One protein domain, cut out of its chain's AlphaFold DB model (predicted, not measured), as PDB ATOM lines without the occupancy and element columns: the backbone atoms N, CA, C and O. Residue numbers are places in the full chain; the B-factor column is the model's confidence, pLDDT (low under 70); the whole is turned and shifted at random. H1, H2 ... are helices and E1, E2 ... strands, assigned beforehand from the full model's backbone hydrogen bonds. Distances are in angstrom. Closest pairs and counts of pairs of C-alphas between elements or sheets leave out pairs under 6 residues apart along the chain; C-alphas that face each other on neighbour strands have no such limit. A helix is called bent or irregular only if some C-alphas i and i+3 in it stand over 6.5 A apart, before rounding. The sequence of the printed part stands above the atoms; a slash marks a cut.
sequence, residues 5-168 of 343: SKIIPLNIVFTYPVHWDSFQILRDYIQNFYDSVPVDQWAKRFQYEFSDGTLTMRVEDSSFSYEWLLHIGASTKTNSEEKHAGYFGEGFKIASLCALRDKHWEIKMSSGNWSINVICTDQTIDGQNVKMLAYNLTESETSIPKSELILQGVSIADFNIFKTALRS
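Overview. This is residues 5 to 168 of the 343 residues of an uncharacterized protein of Fibrobacter sp. UWB13 (UniProt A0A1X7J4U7). One twisted sheet of five strands forms a wall, with H1 and H4 packed on one face and the other face bare; H5 packs on H1 near E2 and E3. The long hairpin of E4 and E5 folds back on itself where both strands bend, and its tip at residues 126 to 127 makes one end of the longest axis. The printed part has 164 residues with five named helices and five named strands, which follow one another along the chain as E1, H1, H2, E2, E3, H3, H4, E4, E5 and H5. The class is mixed, helices and strands, and the sheet is branched, with the antiparallel neighbour pairs E1 and E5, E2 and E3, E3 and E5, and E4 and E5. It is compact, with a radius of gyration of the C-alphas of 15.8 A and spans of 53 by 38 by 31 A.

Arrangement. E5, residues 128 to 152, has three neighbours. E4, residues 106 to 125, lies on one side of it, with N 117 and O 136 3.0 A apart. On the other side are E1, residues 5 to 13, with N 8 and O 135 at 2.8 A, and E3, residues 54 to 60, with N 57 and O 149 at 2.8 A. E2, residues 46 to 51, forms a hairpin with E3, with N 49 and O 56 at 2.9 A; these pairs are within hydrogen-bond range. E4 bends by 137 degrees at residue 111 and E5 by 144 degrees at residue 144. H1, residues 22 to 34, is on the sheet at a height of 10.3 A, along E3 at 6 degrees on the local plane. H4, residues 90 to 102, is on the same face and touches H1, closest at the C-alphas of Ile 25 and Ala 95, 4.7 A; they run opposite ways at a tilt of 35.0 degrees, only just steep. H5, residues 156 to 167, only grazes the sheet and touches H1 at a steep tilt of 47 degrees, closest at the C-alphas of Arg 27 and Ala 165, 5.2 A. H2, residues 39 to 45, and H3, residues 67 to 70, only graze the sheet. Every O i to N i+4 pair is within hydrogen-bond range in H4 and H5, but 7 of 9 in H1 and 1 of 3 in H2, which has 3 of 4 O i to N i+3 pairs within range; H3 is too short for an i+4 pair.

Along the chain. E1 begins at C-alpha 5 (-35.473, -13.993, 58.417) and spans 22.1 A. E4 spans 25.9 A and E5 31.0 A, ending at C-alpha 152 (-39.144, -16.353, 37.870). H1 spans 17.9 A, H4 17.7 A and H5 17.2 A, ending at C-alpha 167 (-25.446, -29.072, 26.560). H2 is irregular, with C-alphas 40 and 43 7.5 A apart.

Size, cuts and confidence. The C-alphas of Asp 40 and Gly 127 are the farthest apart, 53.2 A. The printed part has no cut. The link from H3 to H4, residues 71 to 89, is long. Residues 62 to 89 have pLDDT under 70.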
ATOM      1  N   SER A   5     -35.861 -14.655  59.665       82.69
ATOM      2  CA  SER A   5     -35.473 -13.993  58.417       82.69
ATOM      3  C   SER A   5     -34.366 -12.987  58.711       82.69
ATOM      4  O   SER A   5     -34.466 -12.199  59.653       82.69
ATOM      5  N   LYS A   6     -33.293 -13.029  57.921       90.88
ATOM      6  CA  LYS A   6     -32.134 -12.145  58.055       90.88
ATOM      7  C   LYS A   6     -31.730 -11.614  56.688       90.88
ATOM      8  O   LYS A   6     -31.499 -12.385  55.761       90.88
ATOM      9  N   ILE A   7     -31.580 -10.296  56.580       91.00
ATOM     10  CA  ILE A   7     -30.991  -9.670  55.393       91.00
ATOM     11  C   ILE A   7     -29.470  -9.681  55.539       91.00
ATOM     12  O   ILE A   7     -28.932  -9.222  56.547       91.00
ATOM     13  N   ILE A   8     -28.781 -10.206  54.530       89.19
ATOM     14  CA  ILE A   8     -27.322 -10.287  54.475       89.19
ATOM     15  C   ILE A   8     -26.832  -9.518  53.243       89.19
ATOM     16  O   ILE A   8     -27.001  -9.997  52.119       89.19
ATOM     17  N   PRO A   9     -26.239  -8.327  53.426       87.69
ATOM     18  CA  PRO A   9     -25.599  -7.591  52.343       87.69
ATOM     19  C   PRO A   9     -24.375  -8.335  51.810       87.69
ATOM     20  O   PRO A   9     -23.596  -8.888  52.583       87.69
ATOM     21  N   LEU A  10     -24.182  -8.316  50.491       87.25
ATOM     22  CA  LEU A  10     -23.054  -8.993  49.837       87.25
ATOM     23  C   LEU A  10     -21.913  -8.046  49.473       87.25
ATOM     24  O   LEU A  10     -20.926  -8.487  48.889       87.25
ATOM     25  N   ASN A  11     -22.055  -6.758  49.800       86.31
ATOM     26  CA  ASN A  11     -21.108  -5.690  49.473       86.31
ATOM     27  C   ASN A  11     -20.796  -5.598  47.967       86.31
ATOM     28  O   ASN A  11     -19.712  -5.181  47.568       86.31
ATOM     29  N   ILE A  12     -21.757  -5.988  47.126       88.06
ATOM     30  CA  ILE A  12     -21.702  -5.829  45.673       88.06
ATOM     31  C   ILE A  12     -22.683  -4.726  45.308       88.06
ATOM     32  O   ILE A  12     -23.896  -4.875  45.474       88.06
ATOM     33  N   VAL A  13     -22.148  -3.613  44.816       90.00
ATOM     34  CA  VAL A  13     -22.953  -2.487  44.349       90.00
ATOM     35  C   VAL A  13     -23.738  -2.909  43.109       90.00
ATOM     36  O   VAL A  13     -23.202  -3.552  42.208       90.00
ATOM     37  N   PHE A  14     -25.010  -2.529  43.034       90.69
ATOM     38  CA  PHE A  14     -25.897  -2.935  41.943       90.69
ATOM     39  C   PHE A  14     -25.427  -2.407  40.572       90.69
ATOM     40  O   PHE A  14     -25.631  -3.038  39.540       90.69
ATOM     41  N   THR A  15     -24.718  -1.277  40.556       89.06
ATOM     42  CA  THR A  15     -24.111  -0.682  39.355       89.06
ATOM     43  C   THR A  15     -22.735  -1.259  39.003       89.06
ATOM     44  O   THR A  15     -22.044  -0.688  38.162       89.06
ATOM     45  N   TYR A  16     -22.296  -2.351  39.640       90.00
ATOM     46  CA  TYR A  16     -21.004  -2.976  39.343       90.00
ATOM     47  C   TYR A  16     -20.913  -3.366  37.849       90.00
ATOM     48  O   TYR A  16     -21.817  -4.049  37.357       90.00
ATOM     49  N   PRO A  17     -19.870  -2.939  37.106       89.69
ATOM     50  CA  PRO A  17     -19.869  -2.885  35.636       89.69
ATOM     51  C   PRO A  17     -19.544  -4.231  34.964       89.69
ATOM     52  O   PRO A  17     -18.748  -4.302  34.033       89.69
ATOM     53  N   VAL A  18     -20.148  -5.316  35.441       90.06
ATOM     54  CA  VAL A  18     -20.094  -6.639  34.811       90.06
ATOM     55  C   VAL A  18     -21.379  -6.872  34.035       90.06
ATOM     56  O   VAL A  18     -22.454  -6.611  34.565       90.06
ATOM     57  N   HIS A  19     -21.291  -7.365  32.804       89.62
ATOM     58  CA  HIS A  19     -22.457  -7.668  31.977       89.62
ATOM     59  C   HIS A  19     -22.341  -9.081  31.433       89.62
ATOM     60  O   HIS A  19     -21.443  -9.363  30.641       89.62
ATOM     61  N   TRP A  20     -23.244  -9.954  31.868       93.06
ATOM     62  CA  TRP A  20     -23.343 -11.323  31.378       93.06
ATOM     63  C   TRP A  20     -24.603 -11.502  30.545       93.06
ATOM     64  O   TRP A  20     -25.678 -11.005  30.891       93.06
ATOM     65  N   ASP A  21     -24.473 -12.229  29.440       94.06
ATOM     66  CA  ASP A  21     -25.631 -12.640  28.661       94.06
ATOM     67  C   ASP A  21     -26.419 -13.761  29.368       94.06
ATOM     68  O   ASP A  21     -26.022 -14.298  30.407       94.06
ATOM     69  N   SER A  22     -27.580 -14.118  28.809       96.25
ATOM     70  CA  SER A  22     -28.416 -15.174  29.389       96.25
ATOM     71  C   SER A  22     -27.682 -16.521  29.440       96.25
ATOM     72  O   SER A  22     -27.898 -17.287  30.376       96.25
ATOM     73  N   PHE A  23     -26.802 -16.814  28.475       95.25
ATOM     74  CA  PHE A  23     -26.061 -18.073  28.427       95.25
ATOM     75  C   PHE A  23     -25.059 -18.163  29.580       95.25
ATOM     76  O   PHE A  23     -25.055 -19.163  30.294       95.25
ATOM     77  N   GLN A  24     -24.269 -17.115  29.815       93.31
ATOM     78  CA  GLN A  24     -23.313 -17.030  30.919       93.31
ATOM     79  C   GLN A  24     -24.013 -17.141  32.279       93.31
ATOM     80  O   GLN A  24     -23.599 -17.949  33.110       93.31
ATOM     81  N   ILE A  25     -25.114 -16.402  32.482       94.94
ATOM     82  CA  ILE A  25     -25.908 -16.459  33.722       94.94
ATOM     83  C   ILE A  25     -26.410 -17.888  33.981       94.94
ATOM     84  O   ILE A  25     -26.204 -18.440  35.062       94.94
ATOM     85  N   LEU A  26     -27.061 -18.504  32.989       96.62
ATOM     86  CA  LEU A  26     -27.670 -19.828  33.135       96.62
ATOM     87  C   LEU A  26     -26.614 -20.933  33.272       96.62
ATOM     88  O   LEU A  26     -26.783 -21.831  34.094       96.62
ATOM     89  N   ARG A  27     -25.507 -20.852  32.524       93.81
ATOM     90  CA  ARG A  27     -24.365 -21.771  32.637       93.81
ATOM     91  C   ARG A  27     -23.799 -21.768  34.054       93.81
ATOM     92  O   ARG A  27     -23.611 -22.839  34.622       93.81
ATOM     93  N   ASP A  28     -23.556 -20.596  34.637       91.38
ATOM     94  CA  ASP A  28     -22.990 -20.506  35.986       91.38
ATOM     95  C   ASP A  28     -23.978 -20.976  37.072       91.38
ATOM     96  O   ASP A  28     -23.553 -21.549  38.076       91.38
ATOM     97  N   TYR A  29     -25.295 -20.848  36.864       93.38
ATOM     98  CA  TYR A  29     -26.280 -21.504  37.733       93.38
ATOM     99  C   TYR A  29     -26.249 -23.031  37.622       93.38
ATOM    100  O   TYR A  29     -26.168 -23.703  38.653       93.38
ATOM    101  N   ILE A  30     -26.264 -23.577  36.400       93.88
ATOM    102  CA  ILE A  30     -26.188 -25.026  36.145       93.88
ATOM    103  C   ILE A  30     -24.912 -25.609  36.748       93.88
ATOM    104  O   ILE A  30     -24.948 -26.678  37.356       93.88
ATOM    105  N   GLN A  31     -23.795 -24.894  36.630       88.00
ATOM    106  CA  GLN A  31     -22.510 -25.359  37.123       88.00
ATOM    107  C   GLN A  31     -22.521 -25.687  38.619       88.00
ATOM    108  O   GLN A  31     -21.903 -26.670  39.020       88.00
ATOM    109  N   ASN A  32     -23.219 -24.905  39.449       86.50
ATOM    110  CA  ASN A  32     -23.272 -25.185  40.887       86.50
ATOM    111  C   ASN A  32     -23.897 -26.558  41.169       86.50
ATOM    112  O   ASN A  32     -23.437 -27.272  42.057       86.50
ATOM    113  N   PHE A  33     -24.906 -26.947  40.384       88.94
ATOM    114  CA  PHE A  33     -25.491 -28.283  40.450       88.94
ATOM    115  C   PHE A  33     -24.558 -29.332  39.854       88.94
ATOM    116  O   PHE A  33     -24.385 -30.394  40.447       88.94
ATOM    117  N   TYR A  34     -23.936 -29.036  38.714       89.12
ATOM    118  CA  TYR A  34     -23.040 -29.958  38.021       89.12
ATOM    119  C   TYR A  34     -21.852 -30.368  38.895       89.12
ATOM    120  O   TYR A  34     -21.571 -31.552  39.033       89.12
ATOM    121  N   ASP A  35     -21.231 -29.411  39.582       83.69
ATOM    122  CA  ASP A  35     -20.118 -29.665  40.502       83.69
ATOM    123  C   ASP A  35     -20.526 -30.506  41.733       83.69
ATOM    124  O   ASP A  35     -19.655 -31.067  42.396       83.69
ATOM    125  N   SER A  36     -21.823 -30.590  42.067       82.44
ATOM    126  CA  SER A  36     -22.329 -31.365  43.217       82.44
ATOM    127  C   SER A  36     -22.725 -32.807  42.897       82.44
ATOM    128  O   SER A  36     -23.067 -33.567  43.804       82.44
ATOM    129  N   VAL A  37     -22.720 -33.185  41.619       85.31
ATOM    130  CA  VAL A  37     -23.193 -34.491  41.160       85.31
ATOM    131  C   VAL A  37     -22.075 -35.184  40.383       85.31
ATOM    132  O   VAL A  37     -21.493 -34.575  39.490       85.31
ATOM    133  N   PRO A  38     -21.786 -36.470  40.655       86.69
ATOM    134  CA  PRO A  38     -20.875 -37.242  39.819       86.69
ATOM    135  C   PRO A  38     -21.304 -37.215  38.347       86.69
ATOM    136  O   PRO A  38     -22.486 -37.368  38.029       86.69
ATOM    137  N   VAL A  39     -20.345 -37.038  37.438       87.56
ATOM    138  CA  VAL A  39     -20.602 -36.834  35.999       87.56
ATOM    139  C   VAL A  39     -21.444 -37.959  35.380       87.56
ATOM    140  O   VAL A  39     -22.310 -37.703  34.546       87.56
ATOM    141  N   ASP A  40     -21.236 -39.201  35.818       88.50
ATOM    142  CA  ASP A  40     -21.966 -40.401  35.388       88.50
ATOM    143  C   ASP A  40     -23.405 -40.490  35.935       88.50
ATOM    144  O   ASP A  40     -24.213 -41.296  35.469       88.50
ATOM    145  N   GLN A  41     -23.745 -39.660  36.922       90.12
ATOM    146  CA  GLN A  41     -25.072 -39.581  37.536       90.12
ATOM    147  C   GLN A  41     -25.836 -38.312  37.149       90.12
ATOM    148  O   GLN A  41     -27.029 -38.213  37.453       90.12
ATOM    149  N   TRP A  42     -25.186 -37.366  36.463       91.25
ATOM    150  CA  TRP A  42     -25.749 -36.062  36.111       91.25
ATOM    151  C   TRP A  42     -27.134 -36.167  35.465       91.25
ATOM    152  O   TRP A  42     -28.102 -35.619  35.989       91.25
ATOM    153  N   ALA A  43     -27.261 -36.953  34.391       90.81
ATOM    154  CA  ALA A  43     -28.509 -37.093  33.639       90.81
ATOM    155  C   ALA A  43     -29.664 -37.722  34.441       90.81
ATOM    156  O   ALA A  43     -30.823 -37.581  34.057       90.81
ATOM    157  N   LYS A  44     -29.361 -38.435  35.534       90.19
ATOM    158  CA  LYS A  44     -30.364 -39.077  36.396       90.19
ATOM    159  C   LYS A  44     -30.793 -38.181  37.553       90.19
ATOM    160  O   LYS A  44     -31.947 -38.243  37.968       90.19
ATOM    161  N   ARG A  45     -29.857 -37.406  38.110       90.88
ATOM    162  CA  ARG A  45     -30.059 -36.651  39.356       90.88
ATOM    163  C   ARG A  45     -30.441 -35.196  39.132       90.88
ATOM    164  O   ARG A  45     -31.160 -34.646  39.961       90.88
ATOM    165  N   PHE A  46     -29.978 -34.578  38.048       93.31
ATOM    166  CA  PHE A  46     -30.365 -33.214  37.718       93.31
ATOM    167  C   PHE A  46     -31.725 -33.198  37.026       93.31
ATOM    168  O   PHE A  46     -31.928 -33.845  35.998       93.31
ATOM    169  N   GLN A  47     -32.653 -32.433  37.587       95.00
ATOM    170  CA  GLN A  47     -34.003 -32.271  37.065       95.00
ATOM    171  C   GLN A  47     -34.307 -30.792  36.870       95.00
ATOM    172  O   GLN A  47     -33.824 -29.938  37.616       95.00
ATOM    173  N   TYR A  48     -35.137 -30.487  35.877       96.81
ATOM    174  CA  TYR A  48     -35.649 -29.140  35.692       96.81
ATOM    175  C   TYR A  48     -37.085 -29.149  35.174       96.81
ATOM    176  O   TYR A  48     -37.503 -30.064  34.466       96.81
ATOM    177  N   GLU A  49     -37.818 -28.094  35.504       97.81
ATOM    178  CA  GLU A  49     -39.199 -27.854  35.087       97.81
ATOM    179  C   GLU A  49     -39.331 -26.401  34.625       97.81
ATOM    180  O   GLU A  49     -38.720 -25.504  35.209       97.81
ATOM    181  N   PHE A  50     -40.123 -26.161  33.579       98.12
ATOM    182  CA  PHE A  50     -40.443 -24.813  33.115       98.12
ATOM    183  C   PHE A  50     -41.943 -24.678  32.864       98.12
ATOM    184  O   PHE A  50     -42.493 -25.354  31.993       98.12
ATOM    185  N   SER A  51     -42.592 -23.797  33.620       97.31
ATOM    186  CA  SER A  51     -44.021 -23.491  33.503       97.31
ATOM    187  C   SER A  51     -44.276 -22.039  33.888       97.31
ATOM    188  O   SER A  51     -43.694 -21.555  34.856       97.31
ATOM    189  N   ASP A  52     -45.137 -21.345  33.141       95.00
ATOM    190  CA  ASP A  52     -45.600 -19.985  33.458       95.00
ATOM    191  C   ASP A  52     -44.466 -18.990  33.782       95.00
ATOM    192  O   ASP A  52     -44.519 -18.231  34.746       95.00
ATOM    193  N   GLY A  53     -43.387 -19.022  32.988       96.62
ATOM    194  CA  GLY A  53     -42.229 -18.135  33.164       96.62
ATOM    195  C   GLY A  53     -41.356 -18.453  34.383       96.62
ATOM    196  O   GLY A  53     -40.485 -17.658  34.737       96.62
ATOM    197  N   THR A  54     -41.574 -19.604  35.020       98.25
ATOM    198  CA  THR A  54     -40.791 -20.090  36.156       98.25
ATOM    199  C   THR A  54     -39.946 -21.284  35.735       98.25
ATOM    200  O   THR A  54     -40.482 -22.325  35.358       98.25
ATOM    201  N   LEU A  55     -38.622 -21.142  35.812       98.56
ATOM    202  CA  LEU A  55     -37.657 -22.226  35.641       98.56
ATOM    203  C   LEU A  55     -37.224 -22.728  37.016       98.56
ATOM    204  O   LEU A  55     -36.672 -21.971  37.810       98.56
ATOM    205  N   THR A  56     -37.430 -24.014  37.274       97.88
ATOM    206  CA  THR A  56     -36.966 -24.672  38.496       97.88
ATOM    207  C   THR A  56     -35.904 -25.704  38.155       97.88
ATOM    208  O   THR A  56     -36.124 -26.532  37.278       97.88
ATOM    209  N   MET A  57     -34.767 -25.670  38.847       96.44
ATOM    210  CA  MET A  57     -33.664 -26.633  38.749       96.44
ATOM    211  C   MET A  57     -33.486 -27.335  40.093       96.44
ATOM    212  O   MET A  57     -33.541 -26.677  41.133       96.44
ATOM    213  N   ARG A  58     -33.291 -28.657  40.087       94.12
ATOM    214  CA  ARG A  58     -33.274 -29.490  41.299       94.12
ATOM    215  C   ARG A  58     -32.229 -30.595  41.220       94.12
ATOM    216  O   ARG A  58     -32.035 -31.197  40.166       94.12
ATOM    217  N   VAL A  59     -31.631 -30.898  42.370       90.38
ATOM    218  CA  VAL A  59     -30.870 -32.129  42.616       90.38
ATOM    219  C   VAL A  59     -31.293 -32.695  43.970       90.38
ATOM    220  O   VAL A  59     -31.201 -32.016  44.997       90.38
ATOM    221  N   GLU A  60     -31.736 -33.949  43.962       81.19
ATOM    222  CA  GLU A  60     -32.041 -34.722  45.173       81.19
ATOM    223  C   GLU A  60     -30.752 -35.282  45.800       81.19
ATOM    224  O   GLU A  60     -29.754 -35.491  45.105       81.19
ATOM    225  N   ASP A  61     -30.767 -35.528  47.109       71.62
ATOM    226  CA  ASP A  61     -29.654 -36.058  47.913       71.62
ATOM    227  C   ASP A  61     -28.367 -35.219  47.817       71.62
ATOM    228  O   ASP A  61     -27.248 -35.741  47.760       71.62
ATOM    229  N   SER A  62     -28.524 -33.897  47.747       67.00
ATOM    230  CA  SER A  62     -27.420 -32.936  47.776       67.00
ATOM    231  C   SER A  62     -27.781 -31.751  48.667       67.00
ATOM    232  O   SER A  62     -28.884 -31.205  48.583       67.00
ATOM    233  N   SER A  63     -26.849 -31.355  49.531       59.44
ATOM    234  CA  SER A  63     -26.988 -30.179  50.388       59.44
ATOM    235  C   SER A  63     -25.797 -29.249  50.188       59.44
ATOM    236  O   SER A  63     -24.667 -29.582  50.545       59.44
ATOM    237  N   PHE A  64     -26.056 -28.065  49.647       68.12
ATOM    238  CA  PHE A  64     -25.119 -26.949  49.635       68.12
ATOM    239  C   PHE A  64     -25.071 -26.265  51.006       68.12
ATOM    240  O   PHE A  64     -26.106 -26.047  51.644       68.12
ATOM    241  N   SER A  65     -23.874 -25.857  51.428       59.97
ATOM    242  CA  SER A  65     -23.714 -24.909  52.536       59.97
ATOM    243  C   SER A  65     -23.839 -23.477  52.006       59.97
ATOM    244  O   SER A  65     -23.139 -23.093  51.066       59.97
ATOM    245  N   TYR A  66     -24.729 -22.683  52.609       62.00
ATOM    246  CA  TYR A  66     -24.916 -21.280  52.232       62.00
ATOM    247  C   TYR A  66     -23.780 -20.370  52.701       62.00
ATOM    248  O   TYR A  66     -23.639 -19.275  52.163       62.00
ATOM    249  N   GLU A  67     -22.956 -20.784  53.670       56.84
ATOM    250  CA  GLU A  67     -21.851 -19.961  54.193       56.84
ATOM    251  C   GLU A  67     -20.853 -19.596  53.082       56.84
ATOM    252  O   GLU A  67     -20.364 -18.467  53.005       56.84
ATOM    253  N   TRP A  68     -20.654 -20.511  52.130       62.28
ATOM    254  CA  TRP A  68     -19.843 -20.291  50.930       62.28
ATOM    255  C   TRP A  68     -20.486 -19.328  49.924       62.28
ATOM    256  O   TRP A  68     -19.795 -18.764  49.080       62.28
ATOM    257  N   LEU A  69     -21.797 -19.088  50.015       64.31
ATOM    258  CA  LEU A  69     -22.486 -18.061  49.232       64.31
ATOM    259  C   LEU A  69     -22.375 -16.673  49.877       64.31
ATOM    260  O   LEU A  69     -22.646 -15.686  49.196       64.31
ATOM    261  N   LEU A  70     -21.974 -16.556  51.150       58.88
ATOM    262  CA  LEU A  70     -21.901 -15.271  51.855       58.88
ATOM    263  C   LEU A  70     -20.606 -14.519  51.559       58.88
ATOM    264  O   LEU A  70     -20.635 -13.353  51.161       58.88
ATOM    265  N   HIS A  71     -19.459 -15.181  51.653       56.19
ATOM    266  CA  HIS A  71     -18.157 -14.519  51.550       56.19
ATOM    267  C   HIS A  71     -17.638 -14.467  50.104       56.19
ATOM    268  O   HIS A  71     -17.904 -15.354  49.297       56.19
ATOM    269  N   ILE A  72     -16.995 -13.362  49.717       51.06
ATOM    270  CA  ILE A  72     -16.224 -13.271  48.460       51.06
ATOM    271  C   ILE A  72     -14.845 -13.889  48.750       51.06
ATOM    272  O   ILE A  72     -14.315 -13.669  49.838       51.06
ATOM    273  N   GLY A  73     -14.299 -14.699  47.839       41.34
ATOM    274  CA  GLY A  73     -13.044 -15.432  48.057       41.34
ATOM    275  C   GLY A  73     -13.117 -16.664  48.976       41.34
ATOM    276  O   GLY A  73     -12.087 -17.287  49.223       41.34
ATOM    277  N   ALA A  74     -14.295 -17.055  49.476       39.16
ATOM    278  CA  ALA A  74     -14.450 -18.289  50.245       39.16
ATOM    279  C   ALA A  74     -14.757 -19.465  49.309       39.16
ATOM    280  O   ALA A  74     -15.772 -19.470  48.621       39.16
ATOM    281  N   SER A  75     -13.902 -20.487  49.307       43.59
ATOM    282  CA  SER A  75     -14.140 -21.727  48.572       43.59
ATOM    283  C   SER A  75     -13.813 -22.950  49.426       43.59
ATOM    284  O   SER A  75     -12.784 -22.976  50.097       43.59
ATOM    285  N   THR A  76     -14.636 -23.998  49.330       44.88
ATOM    286  CA  THR A  76     -14.333 -25.345  49.853       44.88
ATOM    287  C   THR A  76     -13.095 -25.981  49.205       44.88
ATOM    288  O   THR A  76     -12.620 -27.013  49.668       44.88
ATOM    289  N   LYS A  77     -12.568 -25.378  48.132       50.22
ATOM    290  CA  LYS A  77     -11.611 -25.979  47.194       50.22
ATOM    291  C   LYS A  77     -10.160 -25.561  47.447       50.22
ATOM    292  O   LYS A  77      -9.313 -25.734  46.579       50.22
ATOM    293  N   THR A  78      -9.851 -25.005  48.620       41.34
ATOM    294  CA  THR A  78      -8.465 -24.681  49.002       41.34
ATOM    295  C   THR A  78      -7.660 -25.905  49.452       41.34
ATOM    296  O   THR A  78      -6.444 -25.788  49.536       41.34
ATOM    297  N   ASN A  79      -8.300 -27.064  49.694       38.59
ATOM    298  CA  ASN A  79      -7.651 -28.267  50.246       38.59
ATOM    299  C   ASN A  79      -8.191 -29.630  49.730       38.59
ATOM    300  O   ASN A  79      -7.913 -30.653  50.354       38.59
ATOM    301  N   SER A  80      -8.963 -29.700  48.636       37.97
ATOM    302  CA  SER A  80      -9.492 -30.980  48.119       37.97
ATOM    303  C   SER A  80      -8.619 -31.565  46.999       37.97
ATOM    304  O   SER A  80      -8.303 -30.873  46.036       37.97
ATOM    305  N   GLU A  81      -8.278 -32.857  47.090       38.38
ATOM    306  CA  GLU A  81      -7.619 -33.625  46.010       38.38
ATOM    307  C   GLU A  81      -8.530 -33.808  44.773       38.38
ATOM    308  O   GLU A  81      -8.059 -34.129  43.681       38.38
ATOM    309  N   GLU A  82      -9.837 -33.564  44.922       40.50
ATOM    310  CA  GLU A  82     -10.817 -33.581  43.837       40.50
ATOM    311  C   GLU A  82     -10.809 -32.260  43.047       40.50
ATOM    312  O   GLU A  82     -10.942 -31.160  43.592       40.50
ATOM    313  N   LYS A  83     -10.642 -32.379  41.724       41.91
ATOM    314  CA  LYS A  83     -10.627 -31.259  40.776       41.91
ATOM    315  C   LYS A  83     -12.056 -30.797  40.509       41.91
ATOM    316  O   LYS A  83     -12.847 -31.539  39.935       41.91
ATOM    317  N   HIS A  84     -12.376 -29.556  40.864       39.06
ATOM    318  CA  HIS A  84     -13.703 -28.980  40.643       39.06
ATOM    319  C   HIS A  84     -13.631 -27.695  39.798       39.06
ATOM    320  O   HIS A  84     -12.726 -26.884  39.968       39.06
ATOM    321  N   ALA A  85     -14.624 -27.442  38.940       38.56
ATOM    322  CA  ALA A  85     -14.532 -26.457  37.854       38.56
ATOM    323  C   ALA A  85     -14.798 -24.971  38.231       38.56
ATOM    324  O   ALA A  85     -15.040 -24.146  37.343       38.56
ATOM    325  N   GLY A  86     -14.758 -24.561  39.509       42.41
ATOM    326  CA  GLY A  86     -15.015 -23.152  39.874       42.41
ATOM    327  C   GLY A  86     -14.874 -22.779  41.351       42.41
ATOM    328  O   GLY A  86     -15.089 -23.607  42.223       42.41
ATOM    329  N   TYR A  87     -14.563 -21.520  41.652       44.91
ATOM    330  CA  TYR A  87     -14.515 -20.998  43.023       44.91
ATOM    331  C   TYR A  87     -15.941 -20.671  43.498       44.91
ATOM    332  O   TYR A  87     -16.614 -19.804  42.936       44.91
ATOM    333  N   PHE A  88     -16.439 -21.440  44.473       55.62
ATOM    334  CA  PHE A  88     -17.818 -21.346  44.972       55.62
ATOM    335  C   PHE A  88     -18.171 -19.923  45.444       55.62
ATOM    336  O   PHE A  88     -17.338 -19.208  45.989       55.62
ATOM    337  N   GLY A  89     -19.419 -19.513  45.207       59.66
ATOM    338  CA  GLY A  89     -19.993 -18.253  45.693       59.66
ATOM    339  C   GLY A  89     -19.895 -17.076  44.726       59.66
ATOM    340  O   GLY A  89     -20.870 -16.348  44.554       59.66
ATOM    341  N   GLU A  90     -18.771 -16.888  44.038       75.19
ATOM    342  CA  GLU A  90     -18.588 -15.690  43.209       75.19
ATOM    343  C   GLU A  90     -19.358 -15.731  41.883       75.19
ATOM    344  O   GLU A  90     -19.974 -14.733  41.503       75.19
ATOM    345  N   GLY A  91     -19.366 -16.879  41.194       82.56
ATOM    346  CA  GLY A  91     -20.149 -17.068  39.965       82.56
ATOM    347  C   GLY A  91     -21.644 -16.869  40.214       82.56
ATOM    348  O   GLY A  91     -22.288 -16.086  39.522       82.56
ATOM    349  N   PHE A  92     -22.173 -17.469  41.288       87.88
ATOM    350  CA  PHE A  92     -23.575 -17.316  41.690       87.88
ATOM    351  C   PHE A  92     -23.944 -15.859  42.004       87.88
ATOM    352  O   PHE A  92     -25.003 -15.395  41.585       87.88
ATOM    353  N   LYS A  93     -23.081 -15.112  42.707       89.88
ATOM    354  CA  LYS A  93     -23.313 -13.692  43.031       89.88
ATOM    355  C   LYS A  93     -23.384 -12.817  41.786       89.88
ATOM    356  O   LYS A  93     -24.292 -12.000  41.676       89.88
ATOM    357  N   ILE A  94     -22.450 -12.991  40.851       91.44
ATOM    358  CA  ILE A  94     -22.423 -12.205  39.610       91.44
ATOM    359  C   ILE A  94     -23.563 -12.604  38.672       91.44
ATOM    360  O   ILE A  94     -24.227 -11.718  38.132       91.44
ATOM    361  N   ALA A  95     -23.865 -13.901  38.555       93.25
ATOM    362  CA  ALA A  95     -25.049 -14.376  37.845       93.25
ATOM    363  C   ALA A  95     -26.322 -13.748  38.431       93.25
ATOM    364  O   ALA A  95     -27.144 -13.229  37.686       93.25
ATOM    365  N   SER A  96     -26.437 -13.700  39.762       94.94
ATOM    366  CA  SER A  96     -27.589 -13.120  40.462       94.94
ATOM    367  C   SER A  96     -27.679 -11.602  40.331       94.94
ATOM    368  O   SER A  96     -28.780 -11.074  40.189       94.94
ATOM    369  N   LEU A  97     -26.544 -10.898  40.311       95.25
ATOM    370  CA  LEU A  97     -26.500  -9.471  39.993       95.25
ATOM    371  C   LEU A  97     -27.058  -9.211  38.588       95.25
ATOM    372  O   LEU A  97     -27.960  -8.391  38.439       95.25
ATOM    373  N   CYS A  98     -26.542  -9.912  37.574       96.19
ATOM    374  CA  CYS A  98     -26.951  -9.713  36.182       96.19
ATOM    375  C   CYS A  98     -28.402 -10.164  35.952       96.19
ATOM    376  O   CYS A  98     -29.167  -9.471  35.287       96.19
ATOM    377  N   ALA A  99     -28.814 -11.284  36.550       97.00
ATOM    378  CA  ALA A  99     -30.181 -11.786  36.477       97.00
ATOM    379  C   ALA A  99     -31.188 -10.786  37.068       97.00
ATOM    380  O   ALA A  99     -32.179 -10.461  36.417       97.00
ATOM    381  N   LEU A 100     -30.914 -10.231  38.252       96.44
ATOM    382  CA  LEU A 100     -31.816  -9.273  38.892       96.44
ATOM    383  C   LEU A 100     -31.811  -7.904  38.185       96.44
ATOM    384  O   LEU A 100     -32.866  -7.304  37.976       96.44
ATOM    385  N   ARG A 101     -30.628  -7.399  37.810       96.19
ATOM    386  CA  ARG A 101     -30.457  -6.059  37.225       96.19
ATOM    387  C   ARG A 101     -30.847  -5.978  35.757       96.19
ATOM    388  O   ARG A 101     -31.578  -5.063  35.390       96.19
ATOM    389  N   ASP A 102     -30.342  -6.900  34.941       96.06
ATOM    390  CA  ASP A 102     -30.413  -6.812  33.477       96.06
ATOM    391  C   ASP A 102     -31.547  -7.664  32.901       96.06
ATOM    392  O   ASP A 102     -32.052  -7.369  31.819       96.06
ATOM    393  N   LYS A 103     -31.931  -8.739  33.600       96.25
ATOM    394  CA  LYS A 103     -32.984  -9.668  33.155       96.25
ATOM    395  C   LYS A 103     -34.279  -9.560  33.953       96.25
ATOM    396  O   LYS A 103     -35.293 -10.094  33.514       96.25
ATOM    397  N   HIS A 104     -34.251  -8.862  35.088       96.12
ATOM    398  CA  HIS A 104     -35.371  -8.744  36.022       96.12
ATOM    399  C   HIS A 104     -35.918 -10.100  36.492       96.12
ATOM    400  O   HIS A 104     -37.113 -10.236  36.741       96.12
ATOM    401  N   TRP A 105     -35.049 -11.109  36.604       98.12
ATOM    402  CA  TRP A 105     -35.434 -12.410  37.138       98.12
ATOM    403  C   TRP A 105     -35.456 -12.382  38.660       98.12
ATOM    404  O   TRP A 105     -34.526 -11.880  39.296       98.12
ATOM    405  N   GLU A 106     -36.485 -12.985  39.246       97.69
ATOM    406  CA  GLU A 106     -36.494 -13.264  40.680       97.69
ATOM    407  C   GLU A 106     -35.768 -14.579  40.938       97.69
ATOM    408  O   GLU A 106     -36.031 -15.578  40.268       97.69
ATOM    409  N   ILE A 107     -34.849 -14.582  41.903       97.31
ATOM    410  CA  ILE A 107     -33.976 -15.725  42.174       97.31
ATOM    411  C   ILE A 107     -34.206 -16.207  43.600       97.31
ATOM    412  O   ILE A 107     -33.976 -15.468  44.564       97.31
ATOM    413  N   LYS A 108     -34.590 -17.476  43.731       95.88
ATOM    414  CA  LYS A 108     -34.710 -18.165  45.013       95.88
ATOM    415  C   LYS A 108     -33.894 -19.446  44.998       95.88
ATOM    416  O   LYS A 108     -34.112 -20.302  44.150       95.88
ATOM    417  N   MET A 109     -32.991 -19.594  45.958       92.81
ATOM    418  CA  MET A 109     -32.208 -20.815  46.152       92.81
ATOM    419  C   MET A 109     -32.546 -21.413  47.511       92.81
ATOM    420  O   MET A 109     -32.642 -20.691  48.500       92.81
ATOM    421  N   SER A 110     -32.708 -22.725  47.579       91.19
ATOM    422  CA  SER A 110     -32.883 -23.451  48.835       91.19
ATOM    423  C   SER A 110     -32.071 -24.728  48.840       91.19
ATOM    424  O   SER A 110     -31.882 -25.352  47.796       91.19
ATOM    425  N   SER A 111     -31.588 -25.104  50.015       88.06
ATOM    426  CA  SER A 111     -30.870 -26.352  50.224       88.06
ATOM    427  C   SER A 111     -30.933 -26.737  51.693       88.06
ATOM    428  O   SER A 111     -30.703 -25.896  52.561       88.06
ATOM    429  N   GLY A 112     -31.226 -28.001  51.999       86.62
ATOM    430  CA  GLY A 112     -31.266 -28.447  53.387       86.62
ATOM    431  C   GLY A 112     -32.354 -27.720  54.173       86.62
ATOM    432  O   GLY A 112     -33.548 -27.865  53.919       86.62
ATOM    433  N   ASN A 113     -31.914 -26.936  55.149       87.19
ATOM    434  CA  ASN A 113     -32.751 -26.199  56.082       87.19
ATOM    435  C   ASN A 113     -32.759 -24.682  55.831       87.19
ATOM    436  O   ASN A 113     -33.239 -23.930  56.676       87.19
ATOM    437  N   TRP A 114     -32.205 -24.213  54.712       88.38
ATOM    438  CA  TRP A 114     -32.106 -22.788  54.417       88.38
ATOM    439  C   TRP A 114     -32.675 -22.445  53.043       88.38
ATOM    440  O   TRP A 114     -32.707 -23.254  52.112       88.38
ATOM    441  N   SER A 115     -33.115 -21.198  52.909       91.12
ATOM    442  CA  SER A 115     -33.482 -20.594  51.634       91.12
ATOM    443  C   SER A 115     -33.042 -19.140  51.584       91.12
ATOM    444  O   SER A 115     -33.115 -18.430  52.583       91.12
ATOM    445  N   ILE A 116     -32.591 -18.693  50.420       92.31
ATOM    446  CA  ILE A 116     -32.281 -17.298  50.138       92.31
ATOM    447  C   ILE A 116     -33.161 -16.812  48.997       92.31
ATOM    448  O   ILE A 116     -33.329 -17.502  47.990       92.31
ATOM    449  N   ASN A 117     -33.675 -15.597  49.142       95.25
ATOM    450  CA  ASN A 117     -34.163 -14.810  48.017       95.25
ATOM    451  C   ASN A 117     -33.123 -13.731  47.718       95.25
ATOM    452  O   ASN A 117     -32.684 -13.027  48.633       95.25
ATOM    453  N   VAL A 118     -32.721 -13.601  46.457       95.00
ATOM    454  CA  VAL A 118     -31.812 -12.530  46.040       95.00
ATOM    455  C   VAL A 118     -32.609 -11.238  45.922       95.00
ATOM    456  O   VAL A 118     -33.609 -11.183  45.212       95.00
ATOM    457  N   ILE A 119     -32.162 -10.201  46.624       95.50
ATOM    458  CA  ILE A 119     -32.834  -8.905  46.684       95.50
ATOM    459  C   ILE A 119     -31.847  -7.757  46.467       95.50
ATOM    460  O   ILE A 119     -30.628  -7.919  46.542       95.50
ATOM    461  N   CYS A 120     -32.400  -6.571  46.233       93.50
ATOM    462  CA  CYS A 120     -31.672  -5.313  46.270       93.50
ATOM    463  C   CYS A 120     -32.029  -4.572  47.563       93.50
ATOM    464  O   CYS A 120     -33.209  -4.411  47.869       93.50
ATOM    465  N   THR A 121     -31.023  -4.102  48.299       93.06
ATOM    466  CA  THR A 121     -31.202  -3.245  49.478       93.06
ATOM    467  C   THR A 121     -30.458  -1.934  49.297       93.06
ATOM    468  O   THR A 121     -29.442  -1.876  48.608       93.06
ATOM    469  N   ASP A 122     -30.946  -0.898  49.954       91.31
ATOM    470  CA  ASP A 122     -30.255   0.377  50.070       91.31
ATOM    471  C   ASP A 122     -29.207   0.303  51.192       91.31
ATOM    472  O   ASP A 122     -29.449  -0.292  52.248       91.31
ATOM    473  N   GLN A 123     -28.036   0.894  50.962       87.44
ATOM    474  CA  GLN A 123     -26.992   1.099  51.963       87.44
ATOM    475  C   GLN A 123     -26.376   2.486  51.819       87.44
ATOM    476  O   GLN A 123     -26.194   2.985  50.714       87.44
ATOM    477  N   THR A 124     -25.987   3.087  52.940       86.12
ATOM    478  CA  THR A 124     -25.326   4.391  52.932       86.12
ATOM    479  C   THR A 124     -23.808   4.224  52.888       86.12
ATOM    480  O   THR A 124     -23.229   3.698  53.837       86.12
ATOM    481  N   ILE A 125     -23.161   4.713  51.827       83.38
ATOM    482  CA  ILE A 125     -21.698   4.867  51.724       83.38
ATOM    483  C   ILE A 125     -21.400   6.359  51.593       83.38
ATOM    484  O   ILE A 125     -21.952   7.014  50.712       83.38
ATOM    485  N   ASP A 126     -20.560   6.911  52.471       83.06
ATOM    486  CA  ASP A 126     -20.165   8.330  52.460       83.06
ATOM    487  C   ASP A 126     -21.353   9.314  52.372       83.06
ATOM    488  O   ASP A 126     -21.308  10.343  51.700       83.06
ATOM    489  N   GLY A 127     -22.460   8.980  53.045       83.06
ATOM    490  CA  GLY A 127     -23.691   9.781  53.044       83.06
ATOM    491  C   GLY A 127     -24.553   9.650  51.780       83.06
ATOM    492  O   GLY A 127     -25.632  10.234  51.728       83.06
ATOM    493  N   GLN A 128     -24.127   8.867  50.787       86.31
ATOM    494  CA  GLN A 128     -24.902   8.559  49.586       86.31
ATOM    495  C   GLN A 128     -25.622   7.219  49.734       86.31
ATOM    496  O   GLN A 128     -25.040   6.241  50.200       86.31
ATOM    497  N   ASN A 129     -26.888   7.164  49.314       88.69
ATOM    498  CA  ASN A 129     -27.638   5.913  49.252       88.69
ATOM    499  C   ASN A 129     -27.251   5.142  47.980       88.69
ATOM    500  O   ASN A 129     -27.414   5.636  46.863       88.69
ATOM    501  N   VAL A 130     -26.731   3.937  48.169       90.44
ATOM    502  CA  VAL A 130     -26.240   3.038  47.135       90.44
ATOM    503  C   VAL A 130     -27.017   1.728  47.205       90.44
ATOM    504  O   VAL A 130     -27.082   1.072  48.243       90.44
ATOM    505  N   LYS A 131     -27.561   1.310  46.062       92.81
ATOM    506  CA  LYS A 131     -28.210   0.005  45.911       92.81
ATOM    507  C   LYS A 131     -27.180  -1.116  45.913       92.81
ATOM    508  O   LYS A 131     -26.206  -1.070  45.157       92.81
ATOM    509  N   MET A 132     -27.424  -2.147  46.708       92.00
ATOM    510  CA  MET A 132     -26.552  -3.306  46.858       92.00
ATOM    511  C   MET A 132     -27.306  -4.617  46.708       92.00
ATOM    512  O   MET A 132     -28.461  -4.746  47.113       92.00
ATOM    513  N   LEU A 133     -26.603  -5.616  46.180       94.44
ATOM    514  CA  LEU A 133     -27.064  -6.994  46.186       94.44
ATOM    515  C   LEU A 133     -27.052  -7.538  47.621       94.44
ATOM    516  O   LEU A 133     -26.069  -7.390  48.356       94.44
ATOM    517  N   ALA A 134     -28.138  -8.192  48.010       93.38
ATOM    518  CA  ALA A 134     -28.284  -8.824  49.311       93.38
ATOM    519  C   ALA A 134     -29.059 -10.139  49.194       93.38
ATOM    520  O   ALA A 134     -29.767 -10.389  48.217       93.38
ATOM    521  N   TYR A 135     -28.948 -10.973  50.220       93.69
ATOM    522  CA  TYR A 135     -29.815 -12.130  50.402       93.69
ATOM    523  C   TYR A 135     -30.802 -11.868  51.527       93.69
ATOM    524  O   TYR A 135     -30.418 -11.412  52.599       93.69
ATOM    525  N   ASN A 136     -32.062 -12.219  51.306       94.12
ATOM    526  CA  ASN A 136     -33.005 -12.463  52.384       94.12
ATOM    527  C   ASN A 136     -32.951 -13.957  52.730       94.12
ATOM    528  O   ASN A 136     -33.538 -14.775  52.018       94.12
ATOM    529  N   LEU A 137     -32.200 -14.297  53.778       91.50
ATOM    530  CA  LEU A 137     -32.027 -15.654  54.289       91.50
ATOM    531  C   LEU A 137     -33.195 -16.016  55.204       91.50
ATOM    532  O   LEU A 137     -33.551 -15.246  56.092       91.50
ATOM    533  N   THR A 138     -33.756 -17.201  55.007       91.44
ATOM    534  CA  THR A 138     -34.720 -17.832  55.908       91.44
ATOM    535  C   THR A 138     -34.237 -19.232  56.253       91.44
ATOM    536  O   THR A 138     -33.917 -20.004  55.348       91.44
ATOM    537  N   GLU A 139     -34.237 -19.571  57.538       87.81
ATOM    538  CA  GLU A 139     -33.903 -20.910  58.029       87.81
ATOM    539  C   GLU A 139     -35.152 -21.627  58.563       87.81
ATOM    540  O   GLU A 139     -36.115 -21.004  59.023       87.81
ATOM    541  N   SER A 140     -35.151 -22.954  58.466       83.69
ATOM    542  CA  SER A 140     -36.163 -23.844  59.030       83.69
ATOM    543  C   SER A 140     -35.530 -24.868  59.966       83.69
ATOM    544  O   SER A 140     -34.371 -25.236  59.825       83.69
ATOM    545  N   GLU A 141     -36.313 -25.385  60.909       78.31
ATOM    546  CA  GLU A 141     -35.868 -26.468  61.801       78.31
ATOM    547  C   GLU A 141     -35.732 -27.810  61.064       78.31
ATOM    548  O   GLU A 141     -34.961 -28.680  61.460       78.31
ATOM    549  N   THR A 142     -36.483 -27.992  59.975       78.75
ATOM    550  CA  THR A 142     -36.448 -29.206  59.156       78.75
ATOM    551  C   THR A 142     -35.451 -29.044  58.017       78.75
ATOM    552  O   THR A 142     -35.523 -28.065  57.272       78.75
ATOM    553  N   SER A 143     -34.550 -30.017  57.871       80.62
ATOM    554  CA  SER A 143     -33.642 -30.125  56.729       80.62
ATOM    555  C   SER A 143     -34.218 -31.087  55.697       80.62
ATOM    556  O   SER A 143     -34.543 -32.229  56.026       80.62
ATOM    557  N   ILE A 144     -34.349 -30.626  54.456       79.12
ATOM    558  CA  ILE A 144     -34.744 -31.448  53.315       79.12
ATOM    559  C   ILE A 144     -33.476 -31.692  52.488       79.12
ATOM    560  O   ILE A 144     -32.857 -30.714  52.072       79.12
ATOM    561  N   PRO A 145     -33.064 -32.947  52.225       79.38
ATOM    562  CA  PRO A 145     -31.836 -33.267  51.488       79.38
ATOM    563  C   PRO A 145     -31.995 -33.019  49.979       79.38
ATOM    564  O   PRO A 145     -31.755 -33.889  49.152       79.38
ATOM    565  N   LYS A 146     -32.432 -31.819  49.617       84.38
ATOM    566  CA  LYS A 146     -32.699 -31.371  48.261       84.38
ATOM    567  C   LYS A 146     -32.119 -29.983  48.104       84.38
ATOM    568  O   LYS A 146     -32.253 -29.150  49.000       84.38
ATOM    569  N   SER A 147     -31.554 -29.733  46.933       90.12
ATOM    570  CA  SER A 147     -31.152 -28.400  46.513       90.12
ATOM    571  C   SER A 147     -31.983 -27.949  45.321       90.12
ATOM    572  O   SER A 147     -32.188 -28.708  44.373       90.12
ATOM    573  N   GLU A 148     -32.481 -26.717  45.370       93.69
ATOM    574  CA  GLU A 148     -33.419 -26.173  44.390       93.69
ATOM    575  C   GLU A 148     -33.136 -24.699  44.108       93.69
ATOM    576  O   GLU A 148     -33.037 -23.898  45.038       93.69
ATOM    577  N   LEU A 149     -33.073 -24.349  42.823       95.31
ATOM    578  CA  LEU A 149     -32.995 -22.979  42.327       95.31
ATOM    579  C   LEU A 149     -34.235 -22.686  41.485       95.31
ATOM    580  O   LEU A 149     -34.503 -23.383  40.506       95.31
ATOM    581  N   ILE A 150     -34.964 -21.641  41.854       97.75
ATOM    582  CA  ILE A 150     -36.138 -21.142  41.146       97.75
ATOM    583  C   ILE A 150     -35.792 -19.775  40.563       97.75
ATOM    584  O   ILE A 150     -35.363 -18.876  41.291       97.75
ATOM    585  N   LEU A 151     -36.009 -19.629  39.259       98.25
ATOM    586  CA  LEU A 151     -35.932 -18.370  38.528       98.25
ATOM    587  C   LEU A 151     -37.329 -18.018  38.012       98.25
ATOM    588  O   LEU A 151     -37.908 -18.797  37.255       98.25
ATOM    589  N   GLN A 152     -37.868 -16.862  38.395       98.00
ATOM    590  CA  GLN A 152     -39.144 -16.353  37.870       98.00
ATOM    591  C   GLN A 152     -38.909 -15.195  36.900       98.00
ATOM    592  O   GLN A 152     -37.915 -14.481  37.009       98.00
ATOM    593  N   GLY A 153     -39.827 -15.009  35.949       97.38
ATOM    594  CA  GLY A 153     -39.694 -14.007  34.884       97.38
ATOM    595  C   GLY A 153     -38.836 -14.472  33.700       97.38
ATOM    596  O   GLY A 153     -38.423 -13.660  32.874       97.38
ATOM    597  N   VAL A 154     -38.563 -15.776  33.595       98.12
ATOM    598  CA  VAL A 154     -37.755 -16.355  32.516       98.12
ATOM    599  C   VAL A 154     -38.592 -16.455  31.241       98.12
ATOM    600  O   VAL A 154     -39.639 -17.105  31.210       98.12
ATOM    601  N   SER A 155     -38.123 -15.826  30.164       97.75
ATOM    602  CA  SER A 155     -38.794 -15.886  28.864       97.75
ATOM    603  C   SER A 155     -38.614 -17.255  28.190       97.75
ATOM    604  O   SER A 155     -37.682 -18.002  28.485       97.75
ATOM    605  N   ILE A 156     -39.463 -17.581  27.207       97.56
ATOM    606  CA  ILE A 156     -39.295 -18.801  26.391       97.56
ATOM    607  C   ILE A 156     -37.951 -18.785  25.639       97.56
ATOM    608  O   ILE A 156     -37.328 -19.832  25.457       97.56
ATOM    609  N   ALA A 157     -37.489 -17.604  25.212       97.12
ATOM    610  CA  ALA A 157     -36.195 -17.454  24.551       97.12
ATOM    611  C   ALA A 157     -35.046 -17.812  25.505       97.12
ATOM    612  O   ALA A 157     -34.196 -18.628  25.157       97.12
ATOM    613  N   ASP A 158     -35.076 -17.296  26.734       97.94
ATOM    614  CA  ASP A 158     -34.072 -17.611  27.754       97.94
ATOM    615  C   ASP A 158     -34.143 -19.073  28.208       97.94
ATOM    616  O   ASP A 158     -33.110 -19.697  28.428       97.94
ATOM    617  N   PHE A 159     -35.332 -19.676  28.264       97.94
ATOM    618  CA  PHE A 159     -35.466 -21.112  28.521       97.94
ATOM    619  C   PHE A 159     -34.855 -21.974  27.398       97.94
ATOM    620  O   PHE A 159     -34.283 -23.037  27.649       97.94
ATOM    621  N   ASN A 160     -34.921 -21.528  26.140       97.12
ATOM    622  CA  ASN A 160     -34.195 -22.198  25.061       97.12
ATOM    623  C   ASN A 160     -32.677 -22.054  25.229       97.12
ATOM    624  O   ASN A 160     -31.969 -23.046  25.055       97.12
ATOM    625  N   ILE A 161     -32.196 -20.882  25.653       97.56
ATOM    626  CA  ILE A 161     -30.784 -20.669  26.005       97.56
ATOM    627  C   ILE A 161     -30.373 -21.559  27.186       97.56
ATOM    628  O   ILE A 161     -29.286 -22.125  27.160       97.56
ATOM    629  N   PHE A 162     -31.241 -21.766  28.180       97.75
ATOM    630  CA  PHE A 162     -30.998 -22.693  29.290       97.75
ATOM    631  C   PHE A 162     -30.742 -24.120  28.790       97.75
ATOM    632  O   PHE A 162     -29.762 -24.748  29.188       97.75
ATOM    633  N   LYS A 163     -31.567 -24.621  27.861       96.31
ATOM    634  CA  LYS A 163     -31.340 -25.939  27.242       96.31
ATOM    635  C   LYS A 163     -30.013 -25.995  26.483       96.31
ATOM    636  O   LYS A 163     -29.327 -27.013  26.545       96.31
ATOM    637  N   THR A 164     -29.627 -24.911  25.811       96.12
ATOM    638  CA  THR A 164     -28.304 -24.798  25.183       96.12
ATOM    639  C   THR A 164     -27.179 -24.822  26.223       96.12
ATOM    640  O   THR A 164     -26.204 -25.553  26.060       96.12
ATOM    641  N   ALA A 165     -27.325 -24.092  27.330       96.25
ATOM    642  CA  ALA A 165     -26.359 -24.065  28.421       96.25
ATOM    643  C   ALA A 165     -26.191 -25.445  29.078       96.25
ATOM    644  O   ALA A 165     -25.061 -25.833  29.367       96.25
ATOM    645  N   LEU A 166     -27.255 -26.245  29.218       95.44
ATOM    646  CA  LEU A 166     -27.146 -27.628  29.707       95.44
ATOM    647  C   LEU A 166     -26.228 -28.488  28.833       95.44
ATOM    648  O   LEU A 166     -25.411 -29.247  29.350       95.44
ATOM    649  N   ARG A 167     -26.301 -28.333  27.507       95.25
ATOM    650  CA  ARG A 167     -25.446 -29.072  26.560       95.25
ATOM    651  C   ARG A 167     -23.978 -28.663  26.625       95.25
ATOM    652  O   ARG A 167     -23.135 -29.377  26.080       95.25
ATOM    653  N   SER A 168     -23.666 -27.536  27.267       95.31
ATOM    654  CA  SER A 168     -22.288 -27.078  27.446       95.31
ATOM    655  C   SER A 168     -21.500 -27.899  28.471       95.31
ATOM    656  O   SER A 168     -20.282 -27.759  28.529       95.31
TER     657      SER A 168